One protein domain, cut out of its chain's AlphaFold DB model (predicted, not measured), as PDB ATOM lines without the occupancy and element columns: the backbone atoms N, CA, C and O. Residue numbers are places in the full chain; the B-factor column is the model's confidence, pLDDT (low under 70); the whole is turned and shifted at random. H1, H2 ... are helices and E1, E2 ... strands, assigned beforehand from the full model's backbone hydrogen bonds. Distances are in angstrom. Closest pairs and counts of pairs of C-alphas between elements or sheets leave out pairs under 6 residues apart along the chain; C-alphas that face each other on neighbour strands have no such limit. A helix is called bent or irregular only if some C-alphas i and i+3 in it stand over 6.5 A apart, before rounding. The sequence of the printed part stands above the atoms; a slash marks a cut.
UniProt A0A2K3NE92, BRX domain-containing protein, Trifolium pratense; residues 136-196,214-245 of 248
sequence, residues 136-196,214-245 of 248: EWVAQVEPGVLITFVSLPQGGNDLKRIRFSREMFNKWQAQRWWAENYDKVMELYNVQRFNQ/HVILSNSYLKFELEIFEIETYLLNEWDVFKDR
ATOM      1  N   GLU A 136      45.384  11.124 -42.066       90.12
ATOM      2  CA  GLU A 136      43.975  10.778 -42.149       90.12
ATOM      3  C   GLU A 136      43.286  11.209 -40.855       90.12
ATOM      4  O   GLU A 136      43.709  10.846 -39.754       90.12
ATOM      5  N   TRP A 137      42.214  11.986 -40.970       90.25
ATOM      6  CA  TRP A 137      41.438  12.425 -39.816       90.25
ATOM      7  C   TRP A 137      39.941  12.300 -40.080       90.25
ATOM      8  O   TRP A 137      39.465  12.384 -41.209       90.25
ATOM      9  N   VAL A 138      39.183  12.039 -39.015       89.88
ATOM     10  CA  VAL A 138      37.742  11.784 -39.090       89.88
ATOM     11  C   VAL A 138      36.999  12.897 -38.367       89.88
ATOM     12  O   VAL A 138      37.312  13.199 -37.217       89.88
ATOM     13  N   ALA A 139      35.979  13.463 -39.008       91.88
ATOM     14  CA  ALA A 139      35.018  14.350 -38.371       91.88
ATOM     15  C   ALA A 139      33.638  13.713 -38.297       91.88
ATOM     16  O   ALA A 139      33.119  13.155 -39.264       91.88
ATOM     17  N   GLN A 140      33.015  13.857 -37.133       91.69
ATOM     18  CA  GLN A 140      31.599  13.595 -36.968       91.69
ATOM     19  C   GLN A 140      30.838  14.899 -37.193       91.69
ATOM     20  O   GLN A 140      30.881  15.795 -36.355       91.69
ATOM     21  N   VAL A 141      30.176  15.003 -38.343       91.19
ATOM     22  CA  VAL A 141      29.410  16.201 -38.727       91.19
ATOM     23  C   VAL A 141      28.027  16.210 -38.090       91.19
ATOM     24  O   VAL A 141      27.547  17.248 -37.651       91.19
ATOM     25  N   GLU A 142      27.412  15.035 -37.997       89.44
ATOM     26  CA  GLU A 142      26.098  14.830 -37.405       89.44
ATOM     27  C   GLU A 142      26.066  13.487 -36.667       89.44
ATOM     28  O   GLU A 142      26.874  12.592 -36.956       89.44
ATOM     29  N   PRO A 143      25.142  13.301 -35.707       89.12
ATOM     30  CA  PRO A 143      24.916  12.001 -35.096       89.12
ATOM     31  C   PRO A 143      24.648  10.957 -36.182       89.12
ATOM     32  O   PRO A 143      23.658  11.027 -36.895       89.12
ATOM     33  N   GLY A 144      25.557   9.993 -36.330       82.06
ATOM     34  CA  GLY A 144      25.448   8.962 -37.360       82.06
ATOM     35  C   GLY A 144      26.084   9.288 -38.703       82.06
ATOM     36  O   GLY A 144      25.999   8.438 -39.577       82.06
ATOM     37  N   VAL A 145      26.752  10.430 -38.870       87.88
ATOM     38  CA  VAL A 145      27.499  10.761 -40.091       87.88
ATOM     39  C   VAL A 145      28.960  11.027 -39.743       87.88
ATOM     40  O   VAL A 145      29.288  11.968 -39.021       87.88
ATOM     41  N   LEU A 146      29.845  10.175 -40.253       87.19
ATOM     42  CA  LEU A 146      31.293  10.249 -40.057       87.19
ATOM     43  C   LEU A 146      31.968  10.470 -41.404       87.19
ATOM     44  O   LEU A 146      31.781   9.674 -42.322       87.19
ATOM     45  N   ILE A 147      32.785  11.505 -41.506       89.38
ATOM     46  CA  ILE A 147      33.534  11.837 -42.712       89.38
ATOM     47  C   ILE A 147      35.018  11.652 -42.440       89.38
ATOM     48  O   ILE A 147      35.521  12.119 -41.425       89.38
ATOM     49  N   THR A 148      35.710  10.947 -43.327       85.56
ATOM     50  CA  THR A 148      37.163  10.768 -43.285       85.56
ATOM     51  C   THR A 148      37.804  11.647 -44.342       85.56
ATOM     52  O   THR A 148      37.414  11.593 -45.509       85.56
ATOM     53  N   PHE A 149      38.799  12.414 -43.925       87.00
ATOM     54  CA  PHE A 149      39.583  13.303 -44.759       87.00
ATOM     55  C   PHE A 149      41.050  12.905 -44.731       87.00
ATOM     56  O   PHE A 149      41.515  12.257 -43.790       87.00
ATOM     57  N   VAL A 150      41.772  13.326 -45.757       87.50
ATOM     58  CA  VAL A 150      43.220  13.181 -45.867       87.50
ATOM     59  C   VAL A 150      43.806  14.571 -46.032       87.50
ATOM     60  O   VAL A 150      43.428  15.286 -46.954       87.50
ATOM     61  N   SER A 151      44.702  14.994 -45.148       88.12
ATOM     62  CA  SER A 151      45.381  16.278 -45.335       88.12
ATOM     63  C   SER A 151      46.380  16.195 -46.486       88.12
ATOM     64  O   SER A 151      47.215  15.293 -46.524       88.12
ATOM     65  N   LEU A 152      46.278  17.132 -47.432       85.19
ATOM     66  CA  LEU A 152      47.153  17.198 -48.600       85.19
ATOM     67  C   LEU A 152      48.372  18.091 -48.306       85.19
ATOM     68  O   LEU A 152      48.222  19.137 -47.667       85.19
ATOM     69  N   PRO A 153      49.568  17.755 -48.829       79.25
ATOM     70  CA  PRO A 153      50.791  18.527 -48.585       79.25
ATOM     71  C   PRO A 153      50.744  19.940 -49.190       79.25
ATOM     72  O   PRO A 153      51.459  20.836 -48.749       79.25
ATOM     73  N   GLN A 154      49.880  20.170 -50.185       76.88
ATOM     74  CA  GLN A 154      49.693  21.473 -50.836       76.88
ATOM     75  C   GLN A 154      48.784  22.431 -50.035       76.88
ATOM     76  O   GLN A 154      48.567  23.571 -50.446       76.88
ATOM     77  N   GLY A 155      48.279  21.990 -48.879       78.50
ATOM     78  CA  GLY A 155      47.286  22.714 -48.097       78.50
ATOM     79  C   GLY A 155      45.867  22.435 -48.593       78.50
ATOM     80  O   GLY A 155      45.591  22.438 -49.789       78.50
ATOM     81  N   GLY A 156      44.960  22.188 -47.650       86.38
ATOM     82  CA  GLY A 156      43.619  21.671 -47.929       86.38
ATOM     83  C   GLY A 156      43.497  20.190 -47.584       86.38
ATOM     84  O   GLY A 156      44.448  19.558 -47.115       86.38
ATOM     85  N   ASN A 157      42.301  19.645 -47.768       89.56
ATOM     86  CA  ASN A 157      42.011  18.250 -47.460       89.56
ATOM     87  C   ASN A 157      41.396  17.550 -48.669       89.56
ATOM     88  O   ASN A 157      40.708  18.168 -49.472       89.56
ATOM     89  N   ASP A 158      41.616  16.253 -48.787       81.75
ATOM     90  CA  ASP A 158      40.876  15.392 -49.693       81.75
ATOM     91  C   ASP A 158      39.771  14.669 -48.923       81.75
ATOM     92  O   ASP A 158      39.933  14.312 -47.751       81.75
ATOM     93  N   LEU A 159      38.634  14.465 -49.576       84.50
ATOM     94  CA  LEU A 159      37.523  13.721 -49.008       84.50
ATOM     95  C   LEU A 159      37.694  12.243 -49.359       84.50
ATOM     96  O   LEU A 159      37.526  11.854 -50.506       84.50
ATOM     97  N   LYS A 160      37.973  11.407 -48.355       83.12
ATOM     98  CA  LYS A 160      38.246   9.977 -48.562       83.12
ATOM     99  C   LYS A 160      36.999   9.105 -48.517       83.12
ATOM    100  O   LYS A 160      36.907   8.114 -49.232       83.12
ATOM    101  N   ARG A 161      36.100   9.366 -47.562       81.25
ATOM    102  CA  ARG A 161      34.913   8.524 -47.336       81.25
ATOM    103  C   ARG A 161      33.893   9.202 -46.438       81.25
ATOM    104  O   ARG A 161      34.263   9.857 -45.468       81.25
ATOM    105  N   ILE A 162      32.617   8.898 -46.662       84.44
ATOM    106  CA  ILE A 162      31.525   9.195 -45.727       84.44
ATOM    107  C   ILE A 162      30.881   7.892 -45.252       84.44
ATOM    108  O   ILE A 162      30.655   6.969 -46.031       84.44
ATOM    109  N   ARG A 163      30.606   7.790 -43.952       84.31
ATOM    110  CA  ARG A 163      29.952   6.644 -43.316       84.31
ATOM    111  C   ARG A 163      28.688   7.107 -42.613       84.31
ATOM    112  O   ARG A 163      28.747   7.968 -41.738       84.31
ATOM    113  N   PHE A 164      27.580   6.461 -42.952       83.06
ATOM    114  CA  PHE A 164      26.285   6.686 -42.325       83.06
ATOM    115  C   PHE A 164      25.940   5.529 -41.383       83.06
ATOM    116  O   PHE A 164      26.137   4.357 -41.714       83.06
ATOM    117  N   SER A 165      25.425   5.848 -40.199       84.50
ATOM    118  CA  SER A 165      24.885   4.860 -39.273       84.50
ATOM    119  C   SER A 165      23.575   4.314 -39.824       84.50
ATOM    120  O   SER A 165      22.632   5.071 -40.056       84.50
ATOM    121  N   ARG A 166      23.502   2.989 -39.971       81.19
ATOM    122  CA  ARG A 166      22.322   2.294 -40.507       81.19
ATOM    123  C   ARG A 166      21.079   2.443 -39.623       81.19
ATOM    124  O   ARG A 166      19.970   2.277 -40.108       81.19
ATOM    125  N   GLU A 167      21.261   2.736 -38.335       85.38
ATOM    126  CA  GLU A 167      20.160   2.919 -37.379       85.38
ATOM    127  C   GLU A 167      19.480   4.288 -37.520       85.38
ATOM    128  O   GLU A 167      18.311   4.431 -37.173       85.38
ATOM    129  N   MET A 168      20.204   5.292 -38.032       78.44
ATOM    130  CA  MET A 168      19.729   6.678 -38.135       78.44
ATOM    131  C   MET A 168      19.439   7.110 -39.576       78.44
ATOM    132  O   MET A 168      18.587   7.970 -39.787       78.44
ATOM    133  N   PHE A 169      20.118   6.513 -40.559       77.50
ATOM    134  CA  PHE A 169      19.994   6.876 -41.967       77.50
ATOM    135  C   PHE A 169      19.715   5.648 -42.831       77.50
ATOM    136  O   PHE A 169      20.462   4.669 -42.819       77.50
ATOM    137  N   ASN A 170      18.660   5.730 -43.643       80.12
ATOM    138  CA  ASN A 170      18.440   4.813 -44.755       80.12
ATOM    139  C   ASN A 170      19.192   5.278 -46.021       80.12
ATOM    140  O   ASN A 170      19.683   6.406 -46.089       80.12
ATOM    141  N   LYS A 171      19.264   4.415 -47.047       76.38
ATOM    142  CA  LYS A 171      19.969   4.701 -48.314       76.38
ATOM    143  C   LYS A 171      19.548   6.043 -48.935       76.38
ATOM    144  O   LYS A 171      20.396   6.842 -49.317       76.38
ATOM    145  N   TRP A 172      18.245   6.318 -48.982       81.38
ATOM    146  CA  TRP A 172      17.720   7.547 -49.584       81.38
ATOM    147  C   TRP A 172      18.017   8.796 -48.741       81.38
ATOM    148  O   TRP A 172      18.351   9.847 -49.281       81.38
ATOM    149  N   GLN A 173      17.942   8.685 -47.415       81.81
ATOM    150  CA  GLN A 173      18.279   9.763 -46.489       81.81
ATOM    151  C   GLN A 173      19.764  10.112 -46.560       81.81
ATOM    152  O   GLN A 173      20.091  11.292 -46.558       81.81
ATOM    153  N   ALA A 174      20.650   9.118 -46.675       79.25
ATOM    154  CA  ALA A 174      22.082   9.348 -46.855       79.25
ATOM    155  C   ALA A 174      22.372  10.101 -48.164       79.25
ATOM    156  O   ALA A 174      23.104  11.091 -48.165       79.25
ATOM    157  N   GLN A 175      21.731   9.691 -49.263       77.00
ATOM    158  CA  GLN A 175      21.868  10.365 -50.556       77.00
ATOM    159  C   GLN A 175      21.354  11.809 -50.505       77.00
ATOM    160  O   GLN A 175      22.030  12.733 -50.958       77.00
ATOM    161  N   ARG A 176      20.173  12.024 -49.916       81.38
ATOM    162  CA  ARG A 176      19.600  13.362 -49.755       81.38
ATOM    163  C   ARG A 176      20.459  14.252 -48.861       81.38
ATOM    164  O   ARG A 176      20.673  15.414 -49.187       81.38
ATOM    165  N   TRP A 177      20.981  13.696 -47.771       88.19
ATOM    166  CA  TRP A 177      21.880  14.404 -46.870       88.19
ATOM    167  C   TRP A 177      23.123  14.899 -47.604       88.19
ATOM    168  O   TRP A 177      23.510  16.053 -47.428       88.19
ATOM    169  N   TRP A 178      23.722  14.059 -48.457       84.12
ATOM    170  CA  TRP A 178      24.888  14.451 -49.243       84.12
ATOM    171  C   TRP A 178      24.563  15.590 -50.209       84.12
ATOM    172  O   TRP A 178      25.265  16.596 -50.207       84.12
ATOM    173  N   ALA A 179      23.457  15.487 -50.949       79.31
ATOM    174  CA  ALA A 179      23.019  16.541 -51.863       79.31
ATOM    175  C   ALA A 179      22.803  17.896 -51.158       79.31
ATOM    176  O   ALA A 179      23.085  18.943 -51.732       79.31
ATOM    177  N   GLU A 180      22.330  17.890 -49.910       85.31
ATOM    178  CA  GLU A 180      22.048  19.108 -49.136       85.31
ATOM    179  C   GLU A 180      23.268  19.657 -48.364       85.31
ATOM    180  O   GLU A 180      23.284  20.832 -47.984       85.31
ATOM    181  N   ASN A 181      24.290  18.833 -48.104       86.69
ATOM    182  CA  ASN A 181      25.447  19.206 -47.277       86.69
ATOM    183  C   ASN A 181      26.787  19.212 -48.020       86.69
ATOM    184  O   ASN A 181      27.780  19.651 -47.440       86.69
ATOM    185  N   TYR A 182      26.816  18.802 -49.290       82.81
ATOM    186  CA  TYR A 182      28.006  18.785 -50.141       82.81
ATOM    187  C   TYR A 182      28.800  20.093 -50.077       82.81
ATOM    188  O   TYR A 182      29.977  20.093 -49.720       82.81
ATOM    189  N   ASP A 183      28.146  21.221 -50.366       83.75
ATOM    190  CA  ASP A 183      28.823  22.517 -50.422       83.75
ATOM    191  C   ASP A 183      29.425  22.906 -49.074       83.75
ATOM    192  O   ASP A 183      30.563  23.371 -49.015       83.75
ATOM    193  N   LYS A 184      28.703  22.625 -47.986       88.94
ATOM    194  CA  LYS A 184      29.172  22.893 -46.624       88.94
ATOM    195  C   LYS A 184      30.391  22.050 -46.287       88.94
ATOM    196  O   LYS A 184      31.332  22.569 -45.706       88.94
ATOM    197  N   VAL A 185      30.388  20.762 -46.637       86.75
ATOM    198  CA  VAL A 185      31.534  19.870 -46.403       86.75
ATOM    199  C   VAL A 185      32.746  20.348 -47.197       86.75
ATOM    200  O   VAL A 185      33.845  20.400 -46.651       86.75
ATOM    201  N   MET A 186      32.537  20.748 -48.452       84.81
ATOM    202  CA  MET A 186      33.604  21.248 -49.313       84.81
ATOM    203  C   MET A 186      34.246  22.526 -48.762       84.81
ATOM    204  O   MET A 186      35.469  22.642 -48.746       84.81
ATOM    205  N   GLU A 187      33.434  23.468 -48.282       86.88
ATOM    206  CA  GLU A 187      33.909  24.748 -47.752       86.88
ATOM    207  C   GLU A 187      34.485  24.621 -46.337       86.88
ATOM    208  O   GLU A 187      35.620  25.018 -46.098       86.88
ATOM    209  N   LEU A 188      33.737  24.036 -45.395       89.38
ATOM    210  CA  LEU A 188      34.111  24.000 -43.974       89.38
ATOM    211  C   LEU A 188      35.374  23.187 -43.711       89.38
ATOM    212  O   LEU A 188      36.113  23.484 -42.773       89.38
ATOM    213  N   TYR A 189      35.600  22.146 -44.511       85.75
ATOM    214  CA  TYR A 189      36.755  21.272 -44.360       85.75
ATOM    215  C   TYR A 189      37.850  21.552 -45.381       85.75
ATOM    216  O   TYR A 189      38.787  20.761 -45.486       85.75
ATOM    217  N   ASN A 190      37.775  22.683 -46.094       87.94
ATOM    218  CA  ASN A 190      38.735  23.073 -47.125       87.94
ATOM    219  C   ASN A 190      39.033  21.907 -48.073       87.94
ATOM    220  O   ASN A 190      40.200  21.623 -48.370       87.94
ATOM    221  N   VAL A 191      37.987  21.176 -48.472       83.38
ATOM    222  CA  VAL A 191      38.171  20.042 -49.365       83.38
ATOM    223  C   VAL A 191      38.600  20.611 -50.699       83.38
ATOM    224  O   VAL A 191      37.933  21.493 -51.254       83.38
ATOM    225  N   GLN A 192      39.739  20.149 -51.194       78.12
ATOM    226  CA  GLN A 192      40.288  20.634 -52.437       78.12
ATOM    227  C   GLN A 192      39.353  20.192 -53.557       78.12
ATOM    228  O   GLN A 192      39.403  19.073 -54.058       78.12
ATOM    229  N   ARG A 193      38.472  21.107 -53.971       67.25
ATOM    230  CA  ARG A 193      37.827  21.009 -55.275       67.25
ATOM    231  C   ARG A 193      38.977  20.928 -56.260       67.25
ATOM    232  O   ARG A 193      39.854  21.789 -56.196       67.25
ATOM    233  N   PHE A 194      39.007  19.896 -57.097       57.38
ATOM    234  CA  PHE A 194      39.998  19.751 -58.162       57.38
ATOM    235  C   PHE A 194      39.946  20.996 -59.049       57.38
ATOM    236  O   PHE A 194      39.191  21.081 -60.014       57.38
ATOM    237  N   ASN A 195      40.698  22.014 -58.653       44.34
ATOM    238  CA  ASN A 195      40.712  23.304 -59.287       44.34
ATOM    239  C   ASN A 195      41.792  23.196 -60.351       44.34
ATOM    240  O   ASN A 195      42.982  23.280 -60.057       44.34
ATOM    241  N   GLN A 196      41.378  22.951 -61.590       48.41
ATOM    242  CA  GLN A 196      42.265  22.919 -62.754       48.41
ATOM    243  C   GLN A 196      42.841  24.309 -63.103       48.41
ATOM    244  O   GLN A 196      43.254  24.544 -64.231       48.41
ATOM    245  N   HIS A 214      30.905  20.718 -67.131       48.91
ATOM    246  CA  HIS A 214      29.753  19.851 -66.907       48.91
ATOM    247  C   HIS A 214      30.164  18.376 -66.860       48.91
ATOM    248  O   HIS A 214      29.697  17.654 -65.985       48.91
ATOM    249  N   VAL A 215      31.080  17.922 -67.722       48.69
ATOM    250  CA  VAL A 215      31.638  16.558 -67.720       48.69
ATOM    251  C   VAL A 215      32.526  16.319 -66.499       48.69
ATOM    252  O   VAL A 215      32.484  15.236 -65.936       48.69
ATOM    253  N   ILE A 216      33.298  17.296 -66.026       49.03
ATOM    254  CA  ILE A 216      34.148  17.148 -64.834       49.03
ATOM    255  C   ILE A 216      33.309  17.183 -63.555       49.03
ATOM    256  O   ILE A 216      33.511  16.349 -62.676       49.03
ATOM    257  N   LEU A 217      32.336  18.090 -63.455       43.22
ATOM    258  CA  LEU A 217      31.409  18.146 -62.327       43.22
ATOM    259  C   LEU A 217      30.539  16.894 -62.288       43.22
ATOM    260  O   LEU A 217      30.423  16.301 -61.221       43.22
ATOM    261  N   SER A 218      30.023  16.434 -63.433       43.91
ATOM    262  CA  SER A 218      29.297  15.163 -63.507       43.91
ATOM    263  C   SER A 218      30.205  13.968 -63.245       43.91
ATOM    264  O   SER A 218      29.787  13.099 -62.506       43.91
ATOM    265  N   ASN A 219      31.463  13.932 -63.695       40.72
ATOM    266  CA  ASN A 219      32.401  12.870 -63.311       40.72
ATOM    267  C   ASN A 219      32.761  12.913 -61.824       40.72
ATOM    268  O   ASN A 219      32.924  11.858 -61.233       40.72
ATOM    269  N   SER A 220      32.865  14.088 -61.199       49.25
ATOM    270  CA  SER A 220      33.099  14.207 -59.754       49.25
ATOM    271  C   SER A 220      31.870  13.771 -58.954       49.25
ATOM    272  O   SER A 220      31.998  12.997 -58.010       49.25
ATOM    273  N   TYR A 221      30.670  14.168 -59.390       48.00
ATOM    274  CA  TYR A 221      29.407  13.717 -58.816       48.00
ATOM    275  C   TYR A 221      29.243  12.212 -58.997       48.00
ATOM    276  O   TYR A 221      28.937  11.537 -58.028       48.00
ATOM    277  N   LEU A 222      29.533  11.680 -60.187       47.19
ATOM    278  CA  LEU A 222      29.485  10.256 -60.514       47.19
ATOM    279  C   LEU A 222      30.588   9.466 -59.805       47.19
ATOM    280  O   LEU A 222      30.364   8.315 -59.470       47.19
ATOM    281  N   LYS A 223      31.761  10.053 -59.540       51.03
ATOM    282  CA  LYS A 223      32.833   9.456 -58.728       51.03
ATOM    283  C   LYS A 223      32.362   9.292 -57.284       51.03
ATOM    284  O   LYS A 223      32.486   8.201 -56.740       51.03
ATOM    285  N   PHE A 224      31.750  10.327 -56.705       56.56
ATOM    286  CA  PHE A 224      31.142  10.238 -55.376       56.56
ATOM    287  C   PHE A 224      29.901   9.334 -55.363       56.56
ATOM    288  O   PHE A 224      29.684   8.612 -54.399       56.56
ATOM    289  N   GLU A 225      29.105   9.315 -56.431       50.12
ATOM    290  CA  GLU A 225      27.945   8.430 -56.585       50.12
ATOM    291  C   GLU A 225      28.384   6.966 -56.744       50.12
ATOM    292  O   GLU A 225      27.758   6.086 -56.161       50.12
ATOM    293  N   LEU A 226      29.507   6.706 -57.427       51.28
ATOM    294  CA  LEU A 226      30.177   5.407 -57.514       51.28
ATOM    295  C   LEU A 226      30.804   4.992 -56.183       51.28
ATOM    296  O   LEU A 226      30.727   3.818 -55.860       51.28
ATOM    297  N   GLU A 227      31.363   5.906 -55.385       50.97
ATOM    298  CA  GLU A 227      31.843   5.596 -54.028       50.97
ATOM    299  C   GLU A 227      30.686   5.332 -53.053       50.97
ATOM    300  O   GLU A 227      30.769   4.437 -52.210       50.97
ATOM    301  N   ILE A 228      29.561   6.040 -53.197       54.38
ATOM    302  CA  ILE A 228      28.305   5.710 -52.510       54.38
ATOM    303  C   ILE A 228      27.791   4.333 -52.975       54.38
ATOM    304  O   ILE A 228      27.319   3.543 -52.156       54.38
ATOM    305  N   PHE A 229      27.932   3.991 -54.258       45.94
ATOM    306  CA  PHE A 229      27.607   2.661 -54.784       45.94
ATOM    307  C   PHE A 229      28.596   1.584 -54.310       45.94
ATOM    308  O   PHE A 229      28.217   0.445 -54.054       45.94
ATOM    309  N   GLU A 230      29.866   1.928 -54.122       46.66
ATOM    310  CA  GLU A 230      30.875   1.035 -53.568       46.66
ATOM    311  C   GLU A 230      30.532   0.731 -52.103       46.66
ATOM    312  O   GLU A 230      30.555  -0.430 -51.692       46.66
ATOM    313  N   ILE A 231      30.037   1.722 -51.352       48.84
ATOM    314  CA  ILE A 231      29.400   1.507 -50.046       48.84
ATOM    315  C   ILE A 231      28.217   0.524 -50.167       48.84
ATOM    316  O   ILE A 231      28.140  -0.399 -49.361       48.84
ATOM    317  N   GLU A 232      27.344   0.616 -51.176       47.19
ATOM    318  CA  GLU A 232      26.302  -0.405 -51.419       47.19
ATOM    319  C   GLU A 232      26.852  -1.812 -51.678       47.19
ATOM    320  O   GLU A 232      26.310  -2.782 -51.143       47.19
ATOM    321  N   THR A 233      27.929  -1.942 -52.457       47.06
ATOM    322  CA  THR A 233      28.541  -3.249 -52.751       47.06
ATOM    323  C   THR A 233      29.194  -3.871 -51.519       47.06
ATOM    324  O   THR A 233      29.000  -5.057 -51.266       47.06
ATOM    325  N   TYR A 234      29.885  -3.087 -50.684       48.12
ATOM    326  CA  TYR A 234      30.437  -3.573 -49.415       48.12
ATOM    327  C   TYR A 234      29.336  -3.982 -48.429       48.12
ATOM    328  O   TYR A 234      29.485  -4.971 -47.714       48.12
ATOM    329  N   LEU A 235      28.208  -3.267 -48.425       46.59
ATOM    330  CA  LEU A 235      27.047  -3.625 -47.618       46.59
ATOM    331  C   LEU A 235      26.400  -4.936 -48.098       46.59
ATOM    332  O   LEU A 235      26.090  -5.776 -47.261       46.59
ATOM    333  N   LEU A 236      26.218  -5.143 -49.408       48.12
ATOM    334  CA  LEU A 236      25.654  -6.383 -49.966       48.12
ATOM    335  C   LEU A 236      26.583  -7.595 -49.794       48.12
ATOM    336  O   LEU A 236      26.105  -8.674 -49.449       48.12
ATOM    337  N   ASN A 237      27.897  -7.410 -49.932       46.16
ATOM    338  CA  ASN A 237      28.879  -8.482 -49.746       46.16
ATOM    339  C   ASN A 237      28.937  -8.982 -48.287       46.16
ATOM    340  O   ASN A 237      29.138 -10.173 -48.053       46.16
ATOM    341  N   GLU A 238      28.692  -8.120 -47.291       45.31
ATOM    342  CA  GLU A 238      28.507  -8.550 -45.892       45.31
ATOM    343  C   GLU A 238      27.165  -9.267 -45.646       45.31
ATOM    344  O   GLU A 238      27.068 -10.077 -44.723       45.31
ATOM    345  N   TRP A 239      26.132  -9.008 -46.458       38.56
ATOM    346  CA  TRP A 239      24.838  -9.699 -46.363       38.56
ATOM    347  C   TRP A 239      24.840 -11.078 -47.033       38.56
ATOM    348  O   TRP A 239      24.155 -11.969 -46.532       38.56
ATOM    349  N   ASP A 240      25.611 -11.297 -48.102       41.16
ATOM    350  CA  ASP A 240      25.719 -12.626 -48.731       41.16
ATOM    351  C   ASP A 240      26.515 -13.617 -47.862       41.16
ATOM    352  O   ASP A 240      26.125 -14.776 -47.747       41.16
ATOM    353  N   VAL A 241      27.507 -13.150 -47.092       46.59
ATOM    354  CA  VAL A 241      28.171 -13.977 -46.058       46.59
ATOM    355  C   VAL A 241      27.226 -14.310 -44.886       46.59
ATOM    356  O   VAL A 241      27.417 -15.309 -44.190       46.59
ATOM    357  N   PHE A 242      26.176 -13.509 -44.667       37.72
ATOM    358  CA  PHE A 242      25.170 -13.754 -43.627       37.72
ATOM    359  C   PHE A 242      23.963 -14.578 -44.109       37.72
ATOM    360  O   PHE A 242      23.335 -15.259 -43.295       37.72
ATOM    361  N   LYS A 243      23.648 -14.577 -45.413       36.34
ATOM    362  CA  LYS A 243      22.593 -15.426 -45.996       36.34
ATOM    363  C   LYS A 243      22.960 -16.908 -45.985       36.34
ATOM    364  O   LYS A 243      22.095 -17.723 -45.668       36.34
ATOM    365  N   ASP A 244      24.234 -17.244 -46.168       43.38
ATOM    366  CA  ASP A 244      24.714 -18.635 -46.117       43.38
ATOM    367  C   ASP A 244      24.755 -19.232 -44.693       43.38
ATOM    368  O   ASP A 244      25.118 -20.391 -44.497       43.38
ATOM    369  N   ARG A 245      24.345 -18.463 -43.673       43.44
ATOM    370  CA  ARG A 245      24.218 -18.918 -42.277       43.44
ATOM    371  C   ARG A 245      22.797 -18.874 -41.706       43.44
ATOM    372  O   ARG A 245      22.622 -19.249 -40.550       43.44
TER     373      ARG A 245
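This is residues 136 to 196 and 214 to 245 of the 248 residues of the protein "BRX domain-containing protein" of Trifolium pratense (UniProt A0A2K3NE92). A small, strongly twisted three-stranded sheet has H1 over one face, while the long helix H2 grazes it at E3 and sticks out with residues 233 to 243. The 93 printed residues run E1, E2, E3, H1, H2, in a mixed class; the sheet, E1 - E2 - E3, is antiparallel. The whole is elongated, 49 by 30 by 26 A, and only just compact, close to loose, with a radius of gyration of the C-alphas of 14.7 A.

E1, residues 136 to 142, begins at C-alpha 136 (43.975, 10.778, -42.149) and spans 18.9 A. E2, residues 145 to 151, spans 19.4 A; E3, residues 157 to 164, spans 20.2 A. H1, residues 171 to 188, spans 24.3 A and is irregular: C-alphas 180 and 183 are 7.7 A apart. H2, residues 214 to 243, spans 41.6 A, ending at C-alpha 243 (22.593, -15.426, -45.996).

The strands form a meander, each the antiparallel neighbour of the one before, with hairpins E1 and E2 (N 139 and O 147, 2.8 A) and E2 and E3 (N 148 and O 161, 2.8 A). H1 is on the sheet at a height of 9.3 A; its closest C-alphas to E3 are Ala 174 and Phe 164, 6.7 A. H2 only grazes the sheet; its closest C-alphas to E3 are Glu 227 and Arg 161, 7.9 A. Of O i to N i+4 pairs, 12 of 14 in H1 and 24 of 26 in H2 are within hydrogen-bond range.

Residues 197 to 213 are not printed, and C-alphas 196 and 214 are 13.5 A apart across the cut. Of the links printed whole, none is long. Residues 193 to 196 and 214 to 245 have pLDDT under 70.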